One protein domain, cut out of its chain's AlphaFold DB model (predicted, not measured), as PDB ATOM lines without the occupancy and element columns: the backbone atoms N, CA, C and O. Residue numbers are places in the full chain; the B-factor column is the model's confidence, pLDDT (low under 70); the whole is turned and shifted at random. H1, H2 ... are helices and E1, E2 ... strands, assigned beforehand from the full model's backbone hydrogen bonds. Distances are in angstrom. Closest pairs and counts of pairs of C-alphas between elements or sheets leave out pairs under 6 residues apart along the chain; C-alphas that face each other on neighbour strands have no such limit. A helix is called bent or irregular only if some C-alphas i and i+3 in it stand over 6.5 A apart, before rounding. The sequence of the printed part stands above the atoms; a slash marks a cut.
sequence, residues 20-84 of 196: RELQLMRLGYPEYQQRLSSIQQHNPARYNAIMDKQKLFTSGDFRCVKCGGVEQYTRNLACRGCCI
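AT A GLANCE: This is residues 20 to 84 of the 196 residues of an uncharacterized protein of Citrobacter portucalensis (UniProt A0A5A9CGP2). A strand hairpin, E1 and E2, with its long loop and the short H4 beside E2, makes one half of an elongated body; helices H1, H2 and H3 make the other, H3 next to E1. The 65 printed residues hold four named helices and two antiparallel strands, ordered H1 H2 H3 E1 E2 H4, mostly helix. It is compact, radius of gyration of the C-alphas 12.1 A, spanning 37 by 22 by 16 A.

IN THESE COORDINATES: E1 is residues 56 to 58, E2 71 to 73, H3 44 to 51. H2, residues 30 to 42, measures 19.5 A and is irregular: C-alphas 31 and 34 are 7.1 A apart. H1, residues 20 to 26, begins at C-alpha (24.783, 62.194, -18.055); H4, residues 80 to 84, ends at C-alpha (14.480, 44.483, -12.149).

HOW THE PARTS SIT: In hairpin E1 and E2, N 57 and O 72 are within hydrogen-bond range, 2.9 A. The closest C-alphas of H3 and E1, Ala 49 and Phe 57, are 6.1 A apart. H2 and H3, a helical hairpin, touch through H2 residues 36 to 40 alone, closest C-alphas Gln 40 and Tyr 47, 5.1 A. H1 touches H2, about perpendicular at 76 degrees, through H2 residues 32 to 36 alone, closest C-alphas Met 25 and Tyr 32, 5.3 A. Every O i to N i+4 pair is within range in H1, H3 and H4, and 7 of 9 in H2.

THE WHOLE: The farthest C-alphas, Pro 30 and Cys 67, are 37.3 A apart. The printed part has no cut; the link E1 to E2 is long. Residue 84 alone has pLDDT under 70.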
ATOM      1  N   ARG A  20      24.190  60.961 -17.533       83.81
ATOM      2  CA  ARG A  20      24.783  62.194 -18.055       83.81
ATOM      3  C   ARG A  20      26.297  62.066 -18.164       83.81
ATOM      4  O   ARG A  20      26.853  62.397 -19.200       83.81
ATOM      5  N   GLU A  21      26.953  61.529 -17.147       85.00
ATOM      6  CA  GLU A  21      28.409  61.361 -17.158       85.00
ATOM      7  C   GLU A  21      28.853  60.314 -18.187       85.00
ATOM      8  O   GLU A  21      29.829  60.538 -18.895       85.00
ATOM      9  N   LEU A  22      28.084  59.235 -18.389       87.56
ATOM     10  CA  LEU A  22      28.320  58.310 -19.507       87.56
ATOM     11  C   LEU A  22      28.211  59.003 -20.876       87.56
ATOM     12  O   LEU A  22      28.912  58.637 -21.816       87.56
ATOM     13  N   GLN A  23      27.319  59.988 -21.015       85.69
ATOM     14  CA  GLN A  23      27.218  60.796 -22.231       85.69
ATOM     15  C   GLN A  23      28.434  61.706 -22.408       85.69
ATOM     16  O   GLN A  23      28.949  61.782 -23.518       85.69
ATOM     17  N   LEU A  24      28.902  62.354 -21.340       83.44
ATOM     18  CA  LEU A  24      30.086  63.217 -21.381       83.44
ATOM     19  C   LEU A  24      31.362  62.419 -21.697       83.44
ATOM     20  O   LEU A  24      32.166  62.865 -22.511       83.44
ATOM     21  N   MET A  25      31.495  61.198 -21.162       88.88
ATOM     22  CA  MET A  25      32.566  60.259 -21.530       88.88
ATOM     23  C   MET A  25      32.609  60.010 -23.041       88.88
ATOM     24  O   MET A  25      33.648  60.220 -23.660       88.88
ATOM     25  N   ARG A  26      31.469  59.628 -23.639       90.50
ATOM     26  CA  ARG A  26      31.352  59.377 -25.089       90.50
ATOM     27  C   ARG A  26      31.681  60.596 -25.944       90.50
ATOM     28  O   ARG A  26      32.185  60.446 -27.047       90.50
ATOM     29  N   LEU A  27      31.324  61.784 -25.463       88.31
ATOM     30  CA  LEU A  27      31.558  63.043 -26.168       88.31
ATOM     31  C   LEU A  27      33.011  63.532 -26.048       88.31
ATOM     32  O   LEU A  27      33.327  64.584 -26.591       88.31
ATOM     33  N   GLY A  28      33.886  62.799 -25.353       86.88
ATOM     34  CA  GLY A  28      35.304  63.146 -25.285       86.88
ATOM     35  C   GLY A  28      35.641  64.225 -24.254       86.88
ATOM     36  O   GLY A  28      36.725  64.796 -24.325       86.88
ATOM     37  N   TYR A  29      34.754  64.522 -23.295       86.38
ATOM     38  CA  TYR A  29      35.021  65.566 -22.295       86.38
ATOM     39  C   TYR A  29      36.270  65.212 -21.462       86.38
ATOM     40  O   TYR A  29      36.286  64.117 -20.877       86.38
ATOM     41  N   PRO A  30      37.298  66.088 -21.409       82.94
ATOM     42  CA  PRO A  30      38.614  65.777 -20.839       82.94
ATOM     43  C   PRO A  30      38.560  65.233 -19.411       82.94
ATOM     44  O   PRO A  30      39.200  64.229 -19.097       82.94
ATOM     45  N   GLU A  31      37.728  65.833 -18.564       83.88
ATOM     46  CA  GLU A  31      37.579  65.492 -17.149       83.88
ATOM     47  C   GLU A  31      36.981  64.092 -16.900       83.88
ATOM     48  O   GLU A  31      37.050  63.574 -15.786       83.88
ATOM     49  N   TYR A  32      36.439  63.445 -17.939       86.94
ATOM     50  CA  TYR A  32      35.919  62.077 -17.874       86.94
ATOM     51  C   TYR A  32      36.784  61.050 -18.618       86.94
ATOM     52  O   TYR A  32      36.558  59.847 -18.449       86.94
ATOM     53  N   GLN A  33      37.776  61.478 -19.410       88.00
ATOM     54  CA  GLN A  33      38.567  60.562 -20.242       88.00
ATOM     55  C   GLN A  33      39.428  59.616 -19.411       88.00
ATOM     56  O   GLN A  33      39.437  58.419 -19.676       88.00
ATOM     57  N   GLN A  34      40.046  60.099 -18.329       87.31
ATOM     58  CA  GLN A  34      40.831  59.242 -17.430       87.31
ATOM     59  C   GLN A  34      39.989  58.086 -16.860       87.31
ATOM     60  O   GLN A  34      40.438  56.940 -16.777       87.31
ATOM     61  N   ARG A  35      38.729  58.367 -16.501       86.94
ATOM     62  CA  ARG A  35      37.787  57.354 -16.011       86.94
ATOM     63  C   ARG A  35      37.402  56.374 -17.113       86.94
ATOM     64  O   ARG A  35      37.306  55.180 -16.840       86.94
ATOM     65  N   LEU A  36      37.180  56.864 -18.331       90.44
ATOM     66  CA  LEU A  36      36.860  56.026 -19.482       90.44
ATOM     67  C   LEU A  36      38.027  55.089 -19.843       90.44
ATOM     68  O   LEU A  36      37.790  53.898 -20.027       90.44
ATOM     69  N   SER A  37      39.273  55.577 -19.830       91.06
ATOM     70  CA  SER A  37      40.479  54.760 -20.041       91.06
ATOM     71  C   SER A  37      40.655  53.694 -18.958       91.06
ATOM     72  O   SER A  37      40.936  52.539 -19.267       91.06
ATOM     73  N   SER A  38      40.410  54.036 -17.689       90.31
ATOM     74  CA  SER A  38      40.414  53.049 -16.599       90.31
ATOM     75  C   SER A  38      39.342  51.968 -16.806       90.31
ATOM     76  O   SER A  38      39.608  50.779 -16.624       90.31
ATOM     77  N   ILE A  39      38.135  52.346 -17.249       90.62
ATOM     78  CA  ILE A  39      37.086  51.373 -17.587       90.62
ATOM     79  C   ILE A  39      37.523  50.485 -18.756       90.62
ATOM     80  O   ILE A  39      37.297  49.282 -18.694       90.62
ATOM     81  N   GLN A  40      38.164  51.041 -19.785       93.25
ATOM     82  CA  GLN A  40      38.673  50.274 -20.923       93.25
ATOM     83  C   GLN A  40      39.694  49.213 -20.495       93.25
ATOM     84  O   GLN A  40      39.620  48.080 -20.961       93.25
ATOM     85  N   GLN A  41      40.599  49.565 -19.577       91.75
ATOM     86  CA  GLN A  41      41.634  48.659 -19.074       91.75
ATOM     87  C   GLN A  41      41.066  47.522 -18.215       91.75
ATOM     88  O   GLN A  41      41.475  46.376 -18.370       91.75
ATOM     89  N   HIS A  42      40.124  47.818 -17.314       88.62
ATOM     90  CA  HIS A  42      39.637  46.831 -16.338       88.62
ATOM     91  C   HIS A  42      38.341  46.125 -16.744       88.62
ATOM     92  O   HIS A  42      38.010  45.077 -16.194       88.62
ATOM     93  N   ASN A  43      37.552  46.706 -17.649       90.19
ATOM     94  CA  ASN A  43      36.287  46.132 -18.098       90.19
ATOM     95  C   ASN A  43      35.987  46.545 -19.555       90.19
ATOM     96  O   ASN A  43      35.123  47.396 -19.803       90.19
ATOM     97  N   PRO A  44      36.676  45.934 -20.535       92.06
ATOM     98  CA  PRO A  44      36.541  46.297 -21.947       92.06
ATOM     99  C   PRO A  44      35.115  46.093 -22.479       92.06
ATOM    100  O   PRO A  44      34.630  46.894 -23.276       92.06
ATOM    101  N   ALA A  45      34.389  45.087 -21.978       92.12
ATOM    102  CA  ALA A  45      32.985  44.869 -22.327       92.12
ATOM    103  C   ALA A  45      32.097  46.053 -21.909       92.12
ATOM    104  O   ALA A  45      31.251  46.510 -22.681       92.12
ATOM    105  N   ARG A  46      32.324  46.604 -20.709       92.94
ATOM    106  CA  ARG A  46      31.636  47.816 -20.254       92.94
ATOM    107  C   ARG A  46      32.005  49.024 -21.099       92.94
ATOM    108  O   ARG A  46      31.122  49.819 -21.402       92.94
ATOM    109  N   TYR A  47      33.282  49.186 -21.445       93.94
ATOM    110  CA  TYR A  47      33.732  50.285 -22.300       93.94
ATOM    111  C   TYR A  47      32.994  50.275 -23.644       93.94
ATOM    112  O   TYR A  47      32.363  51.273 -23.991       93.94
ATOM    113  N   ASN A  48      32.967  49.130 -24.334       94.56
ATOM    114  CA  ASN A  48      32.258  48.986 -25.609       94.56
ATOM    115  C   ASN A  48      30.768  49.325 -25.455       94.56
ATOM    116  O   ASN A  48      30.236  50.149 -26.192       94.56
ATOM    117  N   ALA A  49      30.120  48.818 -24.402       93.38
ATOM    118  CA  ALA A  49      28.726  49.139 -24.107       93.38
ATOM    119  C   ALA A  49      28.477  50.636 -23.833       93.38
ATOM    120  O   ALA A  49      27.429  51.167 -24.208       93.38
ATOM    121  N   ILE A  50      29.419  51.345 -23.192       92.69
ATOM    122  CA  ILE A  50      29.332  52.803 -23.010       92.69
ATOM    123  C   ILE A  50      29.340  53.497 -24.368       92.69
ATOM    124  O   ILE A  50      28.486  54.366 -24.574       92.69
ATOM    125  N   MET A  51      30.268  53.124 -25.254       92.56
ATOM    126  CA  MET A  51      30.435  53.724 -26.584       92.56
ATOM    127  C   MET A  51      29.225  53.446 -27.482       92.56
ATOM    128  O   MET A  51      28.665  54.382 -28.058       92.56
ATOM    129  N   ASP A  52      28.709  52.218 -27.445       92.56
ATOM    130  CA  ASP A  52      27.532  51.766 -28.199       92.56
ATOM    131  C   ASP A  52      26.194  52.230 -27.597       92.56
ATOM    132  O   ASP A  52      25.117  51.855 -28.063       92.56
ATOM    133  N   LYS A  53      26.231  53.055 -26.540       91.94
ATOM    134  CA  LYS A  53      25.047  53.575 -25.825       91.94
ATOM    135  C   LYS A  53      24.144  52.468 -25.256       91.94
ATOM    136  O   LYS A  53      22.954  52.693 -25.016       91.94
ATOM    137  N   GLN A  54      24.700  51.295 -24.977       89.06
ATOM    138  CA  GLN A  54      23.970  50.182 -24.387       89.06
ATOM    139  C   GLN A  54      23.729  50.427 -22.892       89.06
ATOM    140  O   GLN A  54      24.608  50.856 -22.140       89.06
ATOM    141  N   LYS A  55      22.505  50.139 -22.436       87.50
ATOM    142  CA  LYS A  55      22.127  50.254 -21.013       87.50
ATOM    143  C   LYS A  55      22.675  49.108 -20.160       87.50
ATOM    144  O   LYS A  55      22.775  49.252 -18.940       87.50
ATOM    145  N   LEU A  56      22.960  47.983 -20.802       90.88
ATOM    146  CA  LEU A  56      23.320  46.710 -20.202       90.88
ATOM    147  C   LEU A  56      24.513  46.134 -20.955       90.88
ATOM    148  O   LEU A  56      24.679  46.426 -22.135       90.88
ATOM    149  N   PHE A  57      25.298  45.309 -20.279       91.69
ATOM    150  CA  PHE A  57      26.391  44.568 -20.891       91.69
ATOM    151  C   PHE A  57      26.638  43.265 -20.132       91.69
ATOM    152  O   PHE A  57      26.310  43.153 -18.945       91.69
ATOM    153  N   THR A  58      27.237  42.299 -20.819       89.19
ATOM    154  CA  THR A  58      27.713  41.049 -20.222       89.19
ATOM    155  C   THR A  58      29.204  41.184 -19.965       89.19
ATOM    156  O   THR A  58      29.970  41.453 -20.889       89.19
ATOM    157  N   SER A  59      29.625  41.018 -18.714       79.06
ATOM    158  CA  SER A  59      31.045  40.958 -18.366       79.06
ATOM    159  C   SER A  59      31.461  39.493 -18.294       79.06
ATOM    160  O   SER A  59      30.758  38.704 -17.670       79.06
ATOM    161  N   GLY A  60      32.567  39.127 -18.951       72.75
ATOM    162  CA  GLY A  60      33.001  37.728 -19.083       72.75
ATOM    163  C   GLY A  60      33.166  37.003 -17.746       72.75
ATOM    164  O   GLY A  60      32.745  35.859 -17.619       72.75
ATOM    165  N   ASP A  61      33.664  37.711 -16.731       81.25
ATOM    166  CA  ASP A  61      33.975  37.131 -15.418       81.25
ATOM    167  C   ASP A  61      32.907  37.432 -14.355       81.25
ATOM    168  O   ASP A  61      33.011  37.007 -13.203       81.25
ATOM    169  N   PHE A  62      31.858  38.183 -14.706       85.31
ATOM    170  CA  PHE A  62      30.820  38.543 -13.748       85.31
ATOM    171  C   PHE A  62      29.725  37.481 -13.683       85.31
ATOM    172  O   PHE A  62      28.990  37.239 -14.640       85.31
ATOM    173  N   ARG A  63      29.512  36.951 -12.479       86.06
ATOM    174  CA  ARG A  63      28.318  36.183 -12.126       86.06
ATOM    175  C   ARG A  63      27.719  36.739 -10.841       86.06
ATOM    176  O   ARG A  63      28.380  36.821  -9.809       86.06
ATOM    177  N   CYS A  64      26.445  37.117 -10.882       86.25
ATOM    178  CA  CYS A  64      25.762  37.641  -9.708       86.25
ATOM    179  C   CYS A  64      25.564  36.546  -8.653       86.25
ATOM    180  O   CYS A  64      24.838  35.583  -8.885       86.25
ATOM    181  N   VAL A  65      26.105  36.755  -7.453       84.19
ATOM    182  CA  VAL A  65      25.978  35.826  -6.314       84.19
ATOM    183  C   VAL A  65      24.535  35.575  -5.859       84.19
ATOM    184  O   VAL A  65      24.260  34.561  -5.235       84.19
ATOM    185  N   LYS A  66      23.598  36.482  -6.169       80.19
ATOM    186  CA  LYS A  66      22.192  36.371  -5.740       80.19
ATOM    187  C   LYS A  66      21.294  35.634  -6.727       80.19
ATOM    188  O   LYS A  66      20.341  34.995  -6.307       80.19
ATOM    189  N   CYS A  67      21.517  35.801  -8.029       77.94
ATOM    190  CA  CYS A  67      20.610  35.269  -9.051       77.94
ATOM    191  C   CYS A  67      21.317  34.521 -10.186       77.94
ATOM    192  O   CYS A  67      20.675  34.212 -11.183       77.94
ATOM    193  N   GLY A  68      22.636  34.324 -10.104       79.69
ATOM    194  CA  GLY A  68      23.447  33.683 -11.145       79.69
ATOM    195  C   GLY A  68      23.563  34.468 -12.459       79.69
ATOM    196  O   GLY A  68      24.262  34.033 -13.369       79.69
ATOM    197  N   GLY A  69      22.897  35.622 -12.573       80.94
ATOM    198  CA  GLY A  69      22.844  36.416 -13.799       80.94
ATOM    199  C   GLY A  69      24.192  37.036 -14.160       80.94
ATOM    200  O   GLY A  69      24.956  37.427 -13.278       80.94
ATOM    201  N   VAL A  70      24.445  37.165 -15.460       86.06
ATOM    202  CA  VAL A  70      25.726  37.632 -16.026       86.06
ATOM    203  C   VAL A  70      25.664  39.054 -16.602       86.06
ATOM    204  O   VAL A  70      26.678  39.631 -16.978       86.06
ATOM    205  N   GLU A  71      24.469  39.650 -16.646       89.12
ATOM    206  CA  GLU A  71      24.257  41.002 -17.170       89.12
ATOM    207  C   GLU A  71      24.300  42.064 -16.064       89.12
ATOM    208  O   GLU A  71      23.677  41.925 -14.997       89.12
ATOM    209  N   GLN A  72      24.958  43.183 -16.364       91.81
ATOM    210  CA  GLN A  72      25.065  44.351 -15.491       91.81
ATOM    211  C   GLN A  72      24.627  45.630 -16.203       91.81
ATOM    212  O   GLN A  72      24.741  45.762 -17.418       91.81
ATOM    213  N   TYR A  73      24.167  46.615 -15.433       91.44
ATOM    214  CA  TYR A  73      23.950  47.966 -15.942       91.44
ATOM    215  C   TYR A  73      25.275  48.679 -16.198       91.44
ATOM    216  O   TYR A  73      26.109  48.821 -15.302       91.44
ATOM    217  N   THR A  74      25.411  49.252 -17.392       90.00
ATOM    218  CA  THR A  74      26.581  50.038 -17.815       90.00
ATOM    219  C   THR A  74      26.881  51.192 -16.847       90.00
ATOM    220  O   THR A  74      28.036  51.521 -16.560       90.00
ATOM    221  N   ARG A  75      25.816  51.773 -16.280       88.56
ATOM    222  CA  ARG A  75      25.854  52.896 -15.341       88.56
ATOM    223  C   ARG A  75      26.542  52.545 -14.021       88.56
ATOM    224  O   ARG A  75      27.520  53.181 -13.647       88.56
ATOM    225  N   ASN A  76      26.058  51.526 -13.323       88.00
ATOM    226  CA  ASN A  76      26.411  51.287 -11.921       88.00
ATOM    227  C   ASN A  76      26.800  49.842 -11.602       88.00
ATOM    228  O   ASN A  76      26.819  49.483 -10.433       88.00
ATOM    229  N   LEU A  77      27.083  49.016 -12.615       90.44
ATOM    230  CA  LEU A  77      27.461  47.604 -12.454       90.44
ATOM    231  C   LEU A  77      26.421  46.755 -11.708       90.44
ATOM    232  O   LEU A  77      26.685  45.615 -11.328       90.44
ATOM    233  N   ALA A  78      25.220  47.286 -11.495       89.06
ATOM    234  CA  ALA A  78      24.203  46.564 -10.769       89.06
ATOM    235  C   ALA A  78      23.706  45.399 -11.629       89.06
ATOM    236  O   ALA A  78      23.496  45.557 -12.832       89.06
ATOM    237  N   CYS A  79      23.520  44.230 -11.016       87.25
ATOM    238  CA  CYS A  79      22.988  43.072 -11.721       87.25
ATOM    239  C   CYS A  79      21.595  43.390 -12.269       87.25
ATOM    240  O   CYS A  79      20.701  43.788 -11.512       87.25
ATOM    241  N   ARG A  80      21.395  43.154 -13.567       86.69
ATOM    242  CA  ARG A  80      20.112  43.379 -14.237       86.69
ATOM    243  C   ARG A  80      18.976  42.622 -13.548       86.69
ATOM    244  O   ARG A  80      17.980  43.233 -13.166       86.69
ATOM    245  N   GLY A  81      19.157  41.318 -13.329       72.69
ATOM    246  CA  GLY A  81      18.144  40.449 -12.721       72.69
ATOM    247  C   GLY A  81      17.744  40.890 -11.310       72.69
ATOM    248  O   GLY A  81      16.562  40.913 -10.978       72.69
ATOM    249  N   CYS A  82      18.704  41.324 -10.491       78.56
ATOM    250  CA  CYS A  82      18.415  41.809  -9.139       78.56
ATOM    251  C   CYS A  82      17.782  43.207  -9.121       78.56
ATOM    252  O   CYS A  82      16.956  43.498  -8.257       78.56
ATOM    253  N   CYS A  83      18.156  44.088 -10.050       72.12
ATOM    254  CA  CYS A  83      17.612  45.444 -10.116       72.12
ATOM    255  C   CYS A  83      16.196  45.495 -10.689       72.12
ATOM    256  O   CYS A  83      15.391  46.278 -10.193       72.12
ATOM    257  N   ILE A  84      15.858  44.627 -11.648       63.00
ATOM    258  CA  ILE A  84      14.480  44.483 -12.149       63.00
ATOM    259  C   ILE A  84      13.522  44.041 -11.027       63.00
ATOM    260  O   ILE A  84      12.353  44.426 -11.022       63.00
TER     261      ILE A  84